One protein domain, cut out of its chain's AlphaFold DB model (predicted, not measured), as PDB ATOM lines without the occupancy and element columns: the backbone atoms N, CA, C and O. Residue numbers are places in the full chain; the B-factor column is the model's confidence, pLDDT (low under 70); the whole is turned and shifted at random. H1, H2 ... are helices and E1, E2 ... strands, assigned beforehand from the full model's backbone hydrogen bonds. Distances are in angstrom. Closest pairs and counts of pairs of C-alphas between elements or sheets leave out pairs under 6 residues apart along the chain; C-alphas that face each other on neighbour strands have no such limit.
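This is residues 27 to 96 of the 174 residues of an uncharacterized protein of Aspergillus ruber CBS 135680 (UniProt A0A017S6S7). A long, strongly twisted ribbon of three antiparallel strands, E1, E2 and E3, makes the length of the domain, and one helix, H1, packs over the short strand E4, which is added along the last residues of E3. The hairpin E2 and E3 bends partway along and runs on as an arm beyond E1, with residues 60 to 65 sticking out at its tip. The printed part has 70 residues with four named strands and one named helix, in the order E1, E2, E3, H1, E4; the sheet is mixed, in the order E1, E2, E3, E4, and the class is mostly strand. The whole is loose, with a radius of gyration of the C-alphas of 14.3 A, and elongated, spanning 42 by 25 by 18 A.

E2, residues 45 to 60, is an inner strand and bends by 77 degrees at residue 56. E1, residues 29 to 39, is an edge strand and forms a hairpin with E2, antiparallel at 147 degrees; N 32 and O 51 are 2.9 A apart, within hydrogen-bond range. E3, residues 65 to 76, forms the next hairpin with E2, antiparallel at 153 degrees, with N 59 and O 66 at 2.8 A; it bends by 51 degrees at residue 68, whose C-alpha faces that of residue 56 at 5.3 A. E1, E2 and E3 are a meander, each strand the antiparallel neighbour of the one before. The other edge strand, E4, residues 93 to 95, is parallel to E3 at 16 degrees, with N 94 and O 74 at 2.9 A, and apart from E1. H1, residues 79 to 87, is on the sheet at a height of 8.6 A, over E4 and only just over E3, on which 3 of its C-alphas fall. On the local plane it stands at 28 degrees to E4, only just along the strands. Its closest C-alphas to E4 are those of Ile 82 and Lys 93, 5.5 A apart, while H1 and E2 are near each other. E3, H1 and E4 form a strand-helix-strand unit, two parallel neighbour strands with a helix between, with a right-handed crossover. In H1 every O i to N i+4 pair is within hydrogen-bond range.

From first to last C-alpha, E2 measures 39.6 A, E3 30.4 A and E1 28.7 A. E1 begins at C-alpha 29, (24.028, -4.320, 38.533). E2 ends at C-alpha 60, (26.871, -5.412, 18.545). H1, 12.0 A long, and E4, 7.1 A, follow, and E4 ends at C-alpha 95, (13.184, -21.962, 39.833).

The C-alphas farthest apart, those of Gly 44 and Asp 63, are 43.3 A apart. The printed part has no cut, and its four links are tight. Its mean pLDDT is 91.9, and residue 27 alone is under 70.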
ATOM      1  N   SER A  27      29.917  -1.458  35.381       60.25
ATOM      2  CA  SER A  27      28.518  -1.499  34.941       60.25
ATOM      3  C   SER A  27      27.666  -1.769  36.177       60.25
ATOM      4  O   SER A  27      27.899  -2.788  36.836       60.25
ATOM      5  N   PRO A  28      26.727  -0.878  36.538       83.06
ATOM      6  CA  PRO A  28      25.902  -1.130  37.699       83.06
ATOM      7  C   PRO A  28      25.131  -2.428  37.463       83.06
ATOM      8  O   PRO A  28      24.711  -2.725  36.342       83.06
ATOM      9  N   ALA A  29      24.968  -3.215  38.515       88.19
ATOM     10  CA  ALA A  29      24.028  -4.320  38.533       88.19
ATOM     11  C   ALA A  29      22.852  -3.916  39.416       88.19
ATOM     12  O   ALA A  29      23.035  -3.212  40.409       88.19
ATOM     13  N   SER A  30      21.648  -4.348  39.062       89.50
ATOM     14  CA  SER A  30      20.489  -4.182  39.936       89.50
ATOM     15  C   SER A  30      19.781  -5.504  40.107       89.50
ATOM     16  O   SER A  30      19.606  -6.244  39.137       89.50
ATOM     17  N   ILE A  31      19.314  -5.748  41.322       89.75
ATOM     18  CA  ILE A  31      18.412  -6.845  41.621       89.75
ATOM     19  C   ILE A  31      17.045  -6.230  41.905       89.75
ATOM     20  O   ILE A  31      16.962  -5.245  42.635       89.75
ATOM     21  N   SER A  32      15.986  -6.763  41.302       90.88
ATOM     22  CA  SER A  32      14.616  -6.363  41.616       90.88
ATOM     23  C   SER A  32      13.799  -7.560  42.053       90.88
ATOM     24  O   SER A  32      13.875  -8.623  41.442       90.88
ATOM     25  N   PHE A  33      13.017  -7.376  43.104       92.38
ATOM     26  CA  PHE A  33      12.009  -8.324  43.540       92.38
ATOM     27  C   PHE A  33      10.627  -7.827  43.108       92.38
ATOM     28  O   PHE A  33      10.402  -6.623  42.964       92.38
ATOM     29  N   THR A  34       9.712  -8.741  42.816       92.00
ATOM     30  CA  THR A  34       8.337  -8.414  42.450       92.00
ATOM     31  C   THR A  34       7.429  -9.549  42.906       92.00
ATOM     32  O   THR A  34       7.667 -10.703  42.545       92.00
ATOM     33  N   ARG A  35       6.388  -9.191  43.659       91.38
ATOM     34  CA  ARG A  35       5.248 -10.048  43.979       91.38
ATOM     35  C   ARG A  35       4.138  -9.764  42.973       91.38
ATOM     36  O   ARG A  35       3.832  -8.599  42.713       91.38
ATOM     37  N   LEU A  36       3.581 -10.809  42.370       90.06
ATOM     38  CA  LEU A  36       2.459 -10.707  41.442       90.06
ATOM     39  C   LEU A  36       1.285 -11.506  41.992       90.06
ATOM     40  O   LEU A  36       1.400 -12.716  42.176       90.06
ATOM     41  N   GLU A  37       0.167 -10.823  42.214       92.25
ATOM     42  CA  GLU A  37      -1.017 -11.382  42.868       92.25
ATOM     43  C   GLU A  37      -2.227 -11.401  41.926       92.25
ATOM     44  O   GLU A  37      -2.356 -10.566  41.026       92.25
ATOM     45  N   ASN A  38      -3.134 -12.351  42.155       93.25
ATOM     46  CA  ASN A  38      -4.430 -12.494  41.500       93.25
ATOM     47  C   ASN A  38      -4.350 -12.505  39.962       93.25
ATOM     48  O   ASN A  38      -5.062 -11.774  39.269       93.25
ATOM     49  N   LEU A  39      -3.472 -13.340  39.401       91.12
ATOM     50  CA  LEU A  39      -3.216 -13.364  37.960       91.12
ATOM     51  C   LEU A  39      -4.277 -14.181  37.202       91.12
ATOM     52  O   LEU A  39      -4.339 -15.403  37.373       91.12
ATOM     53  N   PRO A  40      -5.073 -13.580  36.290       93.06
ATOM     54  CA  PRO A  40      -6.157 -14.293  35.605       93.06
ATOM     55  C   PRO A  40      -5.679 -15.474  34.755       93.06
ATOM     56  O   PRO A  40      -6.306 -16.531  34.747       93.06
ATOM     57  N   TRP A  41      -4.534 -15.324  34.082       88.12
ATOM     58  CA  TRP A  41      -3.940 -16.382  33.258       88.12
ATOM     59  C   TRP A  41      -3.412 -17.563  34.089       88.12
ATOM     60  O   TRP A  41      -3.211 -18.646  33.547       88.12
ATOM     61  N   LEU A  42      -3.254 -17.378  35.407       91.31
ATOM     62  CA  LEU A  42      -2.875 -18.411  36.370       91.31
ATOM     63  C   LEU A  42      -4.061 -18.840  37.259       91.31
ATOM     64  O   LEU A  42      -3.869 -19.424  38.328       91.31
ATOM     65  N   ALA A  43      -5.295 -18.567  36.814       94.81
ATOM     66  CA  ALA A  43      -6.540 -18.835  37.539       94.81
ATOM     67  C   ALA A  43      -6.610 -18.155  38.920       94.81
ATOM     68  O   ALA A  43      -7.073 -18.752  39.891       94.81
ATOM     69  N   GLY A  44      -6.131 -16.911  39.003       93.06
ATOM     70  CA  GLY A  44      -6.148 -16.095  40.220       93.06
ATOM     71  C   GLY A  44      -5.042 -16.428  41.220       93.06
ATOM     72  O   GLY A  44      -5.102 -15.953  42.346       93.06
ATOM     73  N   ARG A  45      -4.055 -17.254  40.847       94.00
ATOM     74  CA  ARG A  45      -2.900 -17.560  41.703       94.00
ATOM     75  C   ARG A  45      -1.799 -16.510  41.578       94.00
ATOM     76  O   ARG A  45      -1.731 -15.772  40.593       94.00
ATOM     77  N   ASP A  46      -0.886 -16.582  42.537       95.19
ATOM     78  CA  ASP A  46       0.212 -15.640  42.727       95.19
ATOM     79  C   ASP A  46       1.564 -16.312  42.465       95.19
ATOM     80  O   ASP A  46       1.702 -17.546  42.552       95.19
ATOM     81  N   TYR A  47       2.570 -15.493  42.166       95.00
ATOM     82  CA  TYR A  47       3.967 -15.918  42.152       95.00
ATOM     83  C   TYR A  47       4.920 -14.752  42.411       95.00
ATOM     84  O   TYR A  47       4.614 -13.591  42.121       95.00
ATOM     85  N   ASN A  48       6.104 -15.090  42.910       95.31
ATOM     86  CA  ASN A  48       7.182 -14.146  43.148       95.31
ATOM     87  C   ASN A  48       8.274 -14.308  42.102       95.31
ATOM     88  O   ASN A  48       8.566 -15.414  41.636       95.31
ATOM     89  N   HIS A  49       8.936 -13.204  41.761       95.06
ATOM     90  CA  HIS A  49      10.137 -13.273  40.948       95.06
ATOM     91  C   HIS A  49      11.212 -12.260  41.335       95.06
ATOM     92  O   HIS A  49      10.943 -11.126  41.735       95.06
ATOM     93  N   CYS A  50      12.468 -12.652  41.131       95.44
ATOM     94  CA  CYS A  50      13.646 -11.835  41.371       95.44
ATOM     95  C   CYS A  50      14.507 -11.741  40.102       95.44
ATOM     96  O   CYS A  50      14.888 -12.753  39.519       95.44
ATOM     97  N   ARG A  51      14.809 -10.531  39.631       94.19
ATOM     98  CA  ARG A  51      15.537 -10.278  38.377       94.19
ATOM     99  C   ARG A  51      16.898  -9.686  38.674       94.19
ATOM    100  O   ARG A  51      16.981  -8.722  39.426       94.19
ATOM    101  N   MET A  52      17.939 -10.199  38.025       93.75
ATOM    102  CA  MET A  52      19.271  -9.603  38.047       93.75
ATOM    103  C   MET A  52      19.588  -8.986  36.687       93.75
ATOM    104  O   MET A  52      19.640  -9.678  35.667       93.75
ATOM    105  N   TYR A  53      19.846  -7.684  36.694       91.88
ATOM    106  CA  TYR A  53      20.245  -6.928  35.518       91.88
ATOM    107  C   TYR A  53      21.706  -6.514  35.602       91.88
ATOM    108  O   TYR A  53      22.177  -6.110  36.665       91.88
ATOM    109  N   ILE A  54      22.385  -6.539  34.460       91.38
ATOM    110  CA  ILE A  54      23.658  -5.849  34.255       91.38
ATOM    111  C   ILE A  54      23.384  -4.687  33.308       91.38
ATOM    112  O   ILE A  54      22.866  -4.884  32.210       91.38
ATOM    113  N   HIS A  55      23.682  -3.469  33.744       86.88
ATOM    114  CA  HIS A  55      23.350  -2.258  32.999       86.88
ATOM    115  C   HIS A  55      24.445  -1.866  32.011       86.88
ATOM    116  O   HIS A  55      25.608  -2.264  32.137       86.88
ATOM    117  N   ASN A  56      24.072  -1.011  31.059       86.25
ATOM    118  CA  ASN A  56      24.982  -0.397  30.094       86.25
ATOM    119  C   ASN A  56      25.725  -1.405  29.199       86.25
ATOM    120  O   ASN A  56      26.852  -1.127  28.787       86.25
ATOM    121  N   ILE A  57      25.106  -2.548  28.891       87.44
ATOM    122  CA  ILE A  57      25.661  -3.562  27.994       87.44
ATOM    123  C   ILE A  57      25.429  -3.137  26.549       87.44
ATOM    124  O   ILE A  57      24.293  -2.919  26.136       87.44
ATOM    125  N   THR A  58      26.505  -3.051  25.771       90.06
ATOM    126  CA  THR A  58      26.429  -2.835  24.326       90.06
ATOM    127  C   THR A  58      26.449  -4.178  23.605       90.06
ATOM    128  O   THR A  58      27.435  -4.910  23.665       90.06
ATOM    129  N   CYS A  59      25.355  -4.497  22.921       87.31
ATOM    130  CA  CYS A  59      25.256  -5.619  22.001       87.31
ATOM    131  C   CYS A  59      25.537  -5.120  20.584       87.31
ATOM    132  O   CYS A  59      24.842  -4.234  20.087       87.31
ATOM    133  N   HIS A  60      26.555  -5.686  19.942       91.38
ATOM    134  CA  HIS A  60      26.871  -5.412  18.545       91.38
ATOM    135  C   HIS A  60      26.202  -6.472  17.668       91.38
ATOM    136  O   HIS A  60      26.646  -7.619  17.618       91.38
ATOM    137  N   GLY A  61      25.108  -6.091  17.013       86.06
ATOM    138  CA  GLY A  61      24.472  -6.877  15.966       86.06
ATOM    139  C   GLY A  61      25.194  -6.727  14.625       86.06
ATOM    140  O   GLY A  61      26.248  -6.101  14.522       86.06
ATOM    141  N   ARG A  62      24.615  -7.319  13.575       88.38
ATOM    142  CA  ARG A  62      25.163  -7.230  12.212       88.38
ATOM    143  C   ARG A  62      25.068  -5.813  11.647       88.38
ATOM    144  O   ARG A  62      26.041  -5.323  11.086       88.38
ATOM    145  N   ASP A  63      23.899  -5.198  11.799       91.44
ATOM    146  CA  ASP A  63      23.558  -3.924  11.157       91.44
ATOM    147  C   ASP A  63      23.429  -2.776  12.170       91.44
ATOM    148  O   ASP A  63      23.550  -1.607  11.813       91.44
ATOM    149  N   GLU A  64      23.224  -3.101  13.449       89.56
ATOM    150  CA  GLU A  64      23.028  -2.126  14.518       89.56
ATOM    151  C   GLU A  64      23.759  -2.515  15.803       89.56
ATOM    152  O   GLU A  64      24.094  -3.675  16.039       89.56
ATOM    153  N   SER A  65      24.003  -1.521  16.653       89.56
ATOM    154  CA  SER A  65      24.480  -1.725  18.018       89.56
ATOM    155  C   SER A  65      23.482  -1.122  18.992       89.56
ATOM    156  O   SER A  65      23.085   0.030  18.843       89.56
ATOM    157  N   VAL A  66      23.110  -1.896  20.004       89.38
ATOM    158  CA  VAL A  66      22.099  -1.529  21.001       89.38
ATOM    159  C   VAL A  66      22.766  -1.497  22.372       89.38
ATOM    160  O   VAL A  66      23.502  -2.422  22.713       89.38
ATOM    161  N   ARG A  67      22.554  -0.435  23.160       88.19
ATOM    162  CA  ARG A  67      23.134  -0.290  24.507       88.19
ATOM    163  C   ARG A  67      22.043  -0.250  25.560       88.19
ATOM    164  O   ARG A  67      21.392   0.773  25.710       88.19
ATOM    165  N   GLU A  68      21.887  -1.338  26.301       90.25
ATOM    166  CA  GLU A  68      20.738  -1.544  27.181       90.25
ATOM    167  C   GLU A  68      21.093  -2.375  28.419       90.25
ATOM    168  O   GLU A  68      22.246  -2.761  28.636       90.25
ATOM    169  N   LYS A  69      20.102  -2.641  29.273       89.75
ATOM    170  CA  LYS A  69      20.250  -3.583  30.389       89.75
ATOM    171  C   LYS A  69      20.126  -5.025  29.891       89.75
ATOM    172  O   LYS A  69      19.267  -5.331  29.070       89.75
ATOM    173  N   TYR A  70      20.958  -5.918  30.412       93.06
ATOM    174  CA  TYR A  70      20.922  -7.354  30.133       93.06
ATOM    175  C   TYR A  70      20.301  -8.113  31.304       93.06
ATOM    176  O   TYR A  70      20.744  -7.947  32.443       93.06
ATOM    177  N   LEU A  71      19.291  -8.947  31.036       94.31
ATOM    178  CA  LEU A  71      18.723  -9.869  32.020       94.31
ATOM    179  C   LEU A  71      19.652 -11.073  32.178       94.31
ATOM    180  O   LEU A  71      19.606 -12.006  31.379       94.31
ATOM    181  N   SER A  72      20.477 -11.062  33.225       94.69
ATOM    182  CA  SER A  72      21.420 -12.152  33.481       94.69
ATOM    183  C   SER A  72      20.710 -13.421  33.943       94.69
ATOM    184  O   SER A  72      21.031 -14.513  33.484       94.69
ATOM    185  N   VAL A  73      19.772 -13.279  34.879       96.25
ATOM    186  CA  VAL A  73      18.954 -14.373  35.405       96.25
ATOM    187  C   VAL A  73      17.650 -13.805  35.951       96.25
ATOM    188  O   VAL A  73      17.609 -12.685  36.471       96.25
ATOM    189  N   LEU A  74      16.581 -14.582  35.806       97.12
ATOM    190  CA  LEU A  74      15.277 -14.320  36.388       97.12
ATOM    191  C   LEU A  74      14.884 -15.529  37.235       97.12
ATOM    192  O   LEU A  74      14.715 -16.633  36.736       97.12
ATOM    193  N   PHE A  75      14.760 -15.328  38.528       97.94
ATOM    194  CA  PHE A  75      14.339 -16.348  39.465       97.94
ATOM    195  C   PHE A  75      12.834 -16.270  39.690       97.94
ATOM    196  O   PHE A  75      12.335 -15.170  39.901       97.94
ATOM    197  N   GLU A  76      12.125 -17.395  39.673       97.88
ATOM    198  CA  GLU A  76      10.694 -17.469  40.014       97.88
ATOM    199  C   GLU A  76      10.418 -18.690  40.892       97.88
ATOM    200  O   GLU A  76      11.211 -19.628  40.920       97.88
ATOM    201  N   ASP A  77       9.273 -18.708  41.566       97.44
ATOM    202  CA  ASP A  77       8.844 -19.794  42.456       97.44
ATOM    203  C   ASP A  77       7.693 -20.651  41.883       97.44
ATOM    204  O   ASP A  77       7.103 -21.483  42.583       97.44
ATOM    205  N   ARG A  78       7.381 -20.496  40.585       96.94
ATOM    206  CA  ARG A  78       6.334 -21.251  39.868       96.94
ATOM    207  C   ARG A  78       6.790 -21.722  38.491       96.94
ATOM    208  O   ARG A  78       7.410 -20.980  37.744       96.94
ATOM    209  N   ALA A  79       6.426 -22.949  38.121       96.81
ATOM    210  CA  ALA A  79       6.835 -23.554  36.852       96.81
ATOM    211  C   ALA A  79       6.118 -22.962  35.621       96.81
ATOM    212  O   ALA A  79       6.733 -22.836  34.561       96.81
ATOM    213  N   ASP A  80       4.844 -22.587  35.752       95.75
ATOM    214  CA  ASP A  80       4.009 -22.031  34.681       95.75
ATOM    215  C   ASP A  80       4.615 -20.751  34.054       95.75
ATOM    216  O   ASP A  80       4.820 -20.734  32.833       95.75
ATOM    217  N   PRO A  81       4.991 -19.704  34.830       93.81
ATOM    218  CA  PRO A  81       5.668 -18.527  34.280       93.81
ATOM    219  C   PRO A  81       7.100 -18.828  33.809       93.81
ATOM    220  O   PRO A  81       7.566 -18.181  32.861       93.81
ATOM    221  N   ILE A  82       7.792 -19.809  34.407       95.94
ATOM    222  CA  ILE A  82       9.160 -20.183  34.009       95.94
ATOM    223  C   ILE A  82       9.147 -20.774  32.605       95.94
ATOM    224  O   ILE A  82       9.914 -20.342  31.744       95.94
ATOM    225  N   THR A  83       8.277 -21.754  32.378       93.38
ATOM    226  CA  THR A  83       8.222 -22.515  31.127       93.38
ATOM    227  C   THR A  83       7.813 -21.605  29.976       93.38
ATOM    228  O   THR A  83       8.585 -21.422  29.035       93.38
ATOM    229  N   SER A  84       6.672 -20.923  30.109       90.38
ATOM    230  CA  SER A  84       6.186 -19.964  29.107       90.38
ATOM    231  C   SER A  84       7.191 -18.831  28.857       90.38
ATOM    232  O   SER A  84       7.540 -18.539  27.716       90.38
ATOM    233  N   GLY A  85       7.772 -18.238  29.904       91.31
ATOM    234  CA  GLY A  85       8.745 -17.157  29.749       91.31
ATOM    235  C   GLY A  85      10.052 -17.572  29.058       91.31
ATOM    236  O   GLY A  85      10.653 -16.760  28.351       91.31
ATOM    237  N   ARG A  86      10.499 -18.822  29.223       93.00
ATOM    238  CA  ARG A  86      11.670 -19.361  28.508       93.00
ATOM    239  C   ARG A  86      11.339 -19.694  27.056       93.00
ATOM    240  O   ARG A  86      12.105 -19.351  26.156       93.00
ATOM    241  N   GLU A  87      10.216 -20.364  26.831       91.62
ATOM    242  CA  GLU A  87       9.857 -20.917  25.524       91.62
ATOM    243  C   GLU A  87       9.284 -19.870  24.571       91.62
ATOM    244  O   GLU A  87       9.597 -19.896  23.381       91.62
ATOM    245  N   GLU A  88       8.523 -18.905  25.078       87.81
ATOM    246  CA  GLU A  88       7.899 -17.859  24.267       87.81
ATOM    247  C   GLU A  88       8.816 -16.635  24.164       87.81
ATOM    248  O   GLU A  88       9.169 -16.221  23.058       87.81
ATOM    249  N   LEU A  89       9.287 -16.115  25.305       86.38
ATOM    250  CA  LEU A  89      10.006 -14.832  25.385       86.38
ATOM    251  C   LEU A  89      11.538 -14.970  25.401       86.38
ATOM    252  O   LEU A  89      12.258 -14.007  25.135       86.38
ATOM    253  N   GLY A  90      12.064 -16.159  25.707       88.31
ATOM    254  CA  GLY A  90      13.508 -16.391  25.796       88.31
ATOM    255  C   GLY A  90      14.167 -15.800  27.042       88.31
ATOM    256  O   GLY A  90      15.366 -15.516  27.018       88.31
ATOM    257  N   TYR A  91      13.415 -15.553  28.115       95.25
ATOM    258  CA  TYR A  91      13.991 -15.087  29.375       95.25
ATOM    259  C   TYR A  91      14.765 -16.203  30.079       95.25
ATOM    260  O   TYR A  91      14.360 -17.364  30.073       95.25
ATOM    261  N   ALA A  92      15.875 -15.837  30.724       95.88
ATOM    262  CA  ALA A  92      16.749 -16.751  31.457       95.88
ATOM    263  C   ALA A  92      16.149 -17.128  32.824       95.88
ATOM    264  O   ALA A  92      16.697 -16.784  33.872       95.88
ATOM    265  N   LYS A  93      14.982 -17.789  32.804       97.62
ATOM    266  CA  LYS A  93      14.222 -18.112  34.013       97.62
ATOM    267  C   LYS A  93      14.700 -19.396  34.696       97.62
ATOM    268  O   LYS A  93      14.990 -20.370  33.994       97.62
ATOM    269  N   VAL A  94      14.764 -19.412  36.028       97.75
ATOM    270  CA  VAL A  94      15.147 -20.570  36.861       97.75
ATOM    271  C   VAL A  94      14.287 -20.605  38.126       97.75
ATOM    272  O   VAL A  94      13.949 -19.556  38.668       97.75
ATOM    273  N   TYR A  95      13.945 -21.806  38.597       98.31
ATOM    274  CA  TYR A  95      13.184 -21.962  39.833       98.31
ATOM    275  C   TYR A  95      14.059 -21.737  41.065       98.31
ATOM    276  O   TYR A  95      15.148 -22.307  41.141       98.31
ATOM    277  N   ILE A  96      13.544 -21.001  42.051       98.12
ATOM    278  CA  ILE A  96      14.020 -20.990  43.443       98.12
ATOM    279  C   ILE A  96      12.834 -20.802  44.400       98.12
ATOM    280  O   ILE A  96      11.773 -20.330  44.001       98.12
TER     281      ILE A  96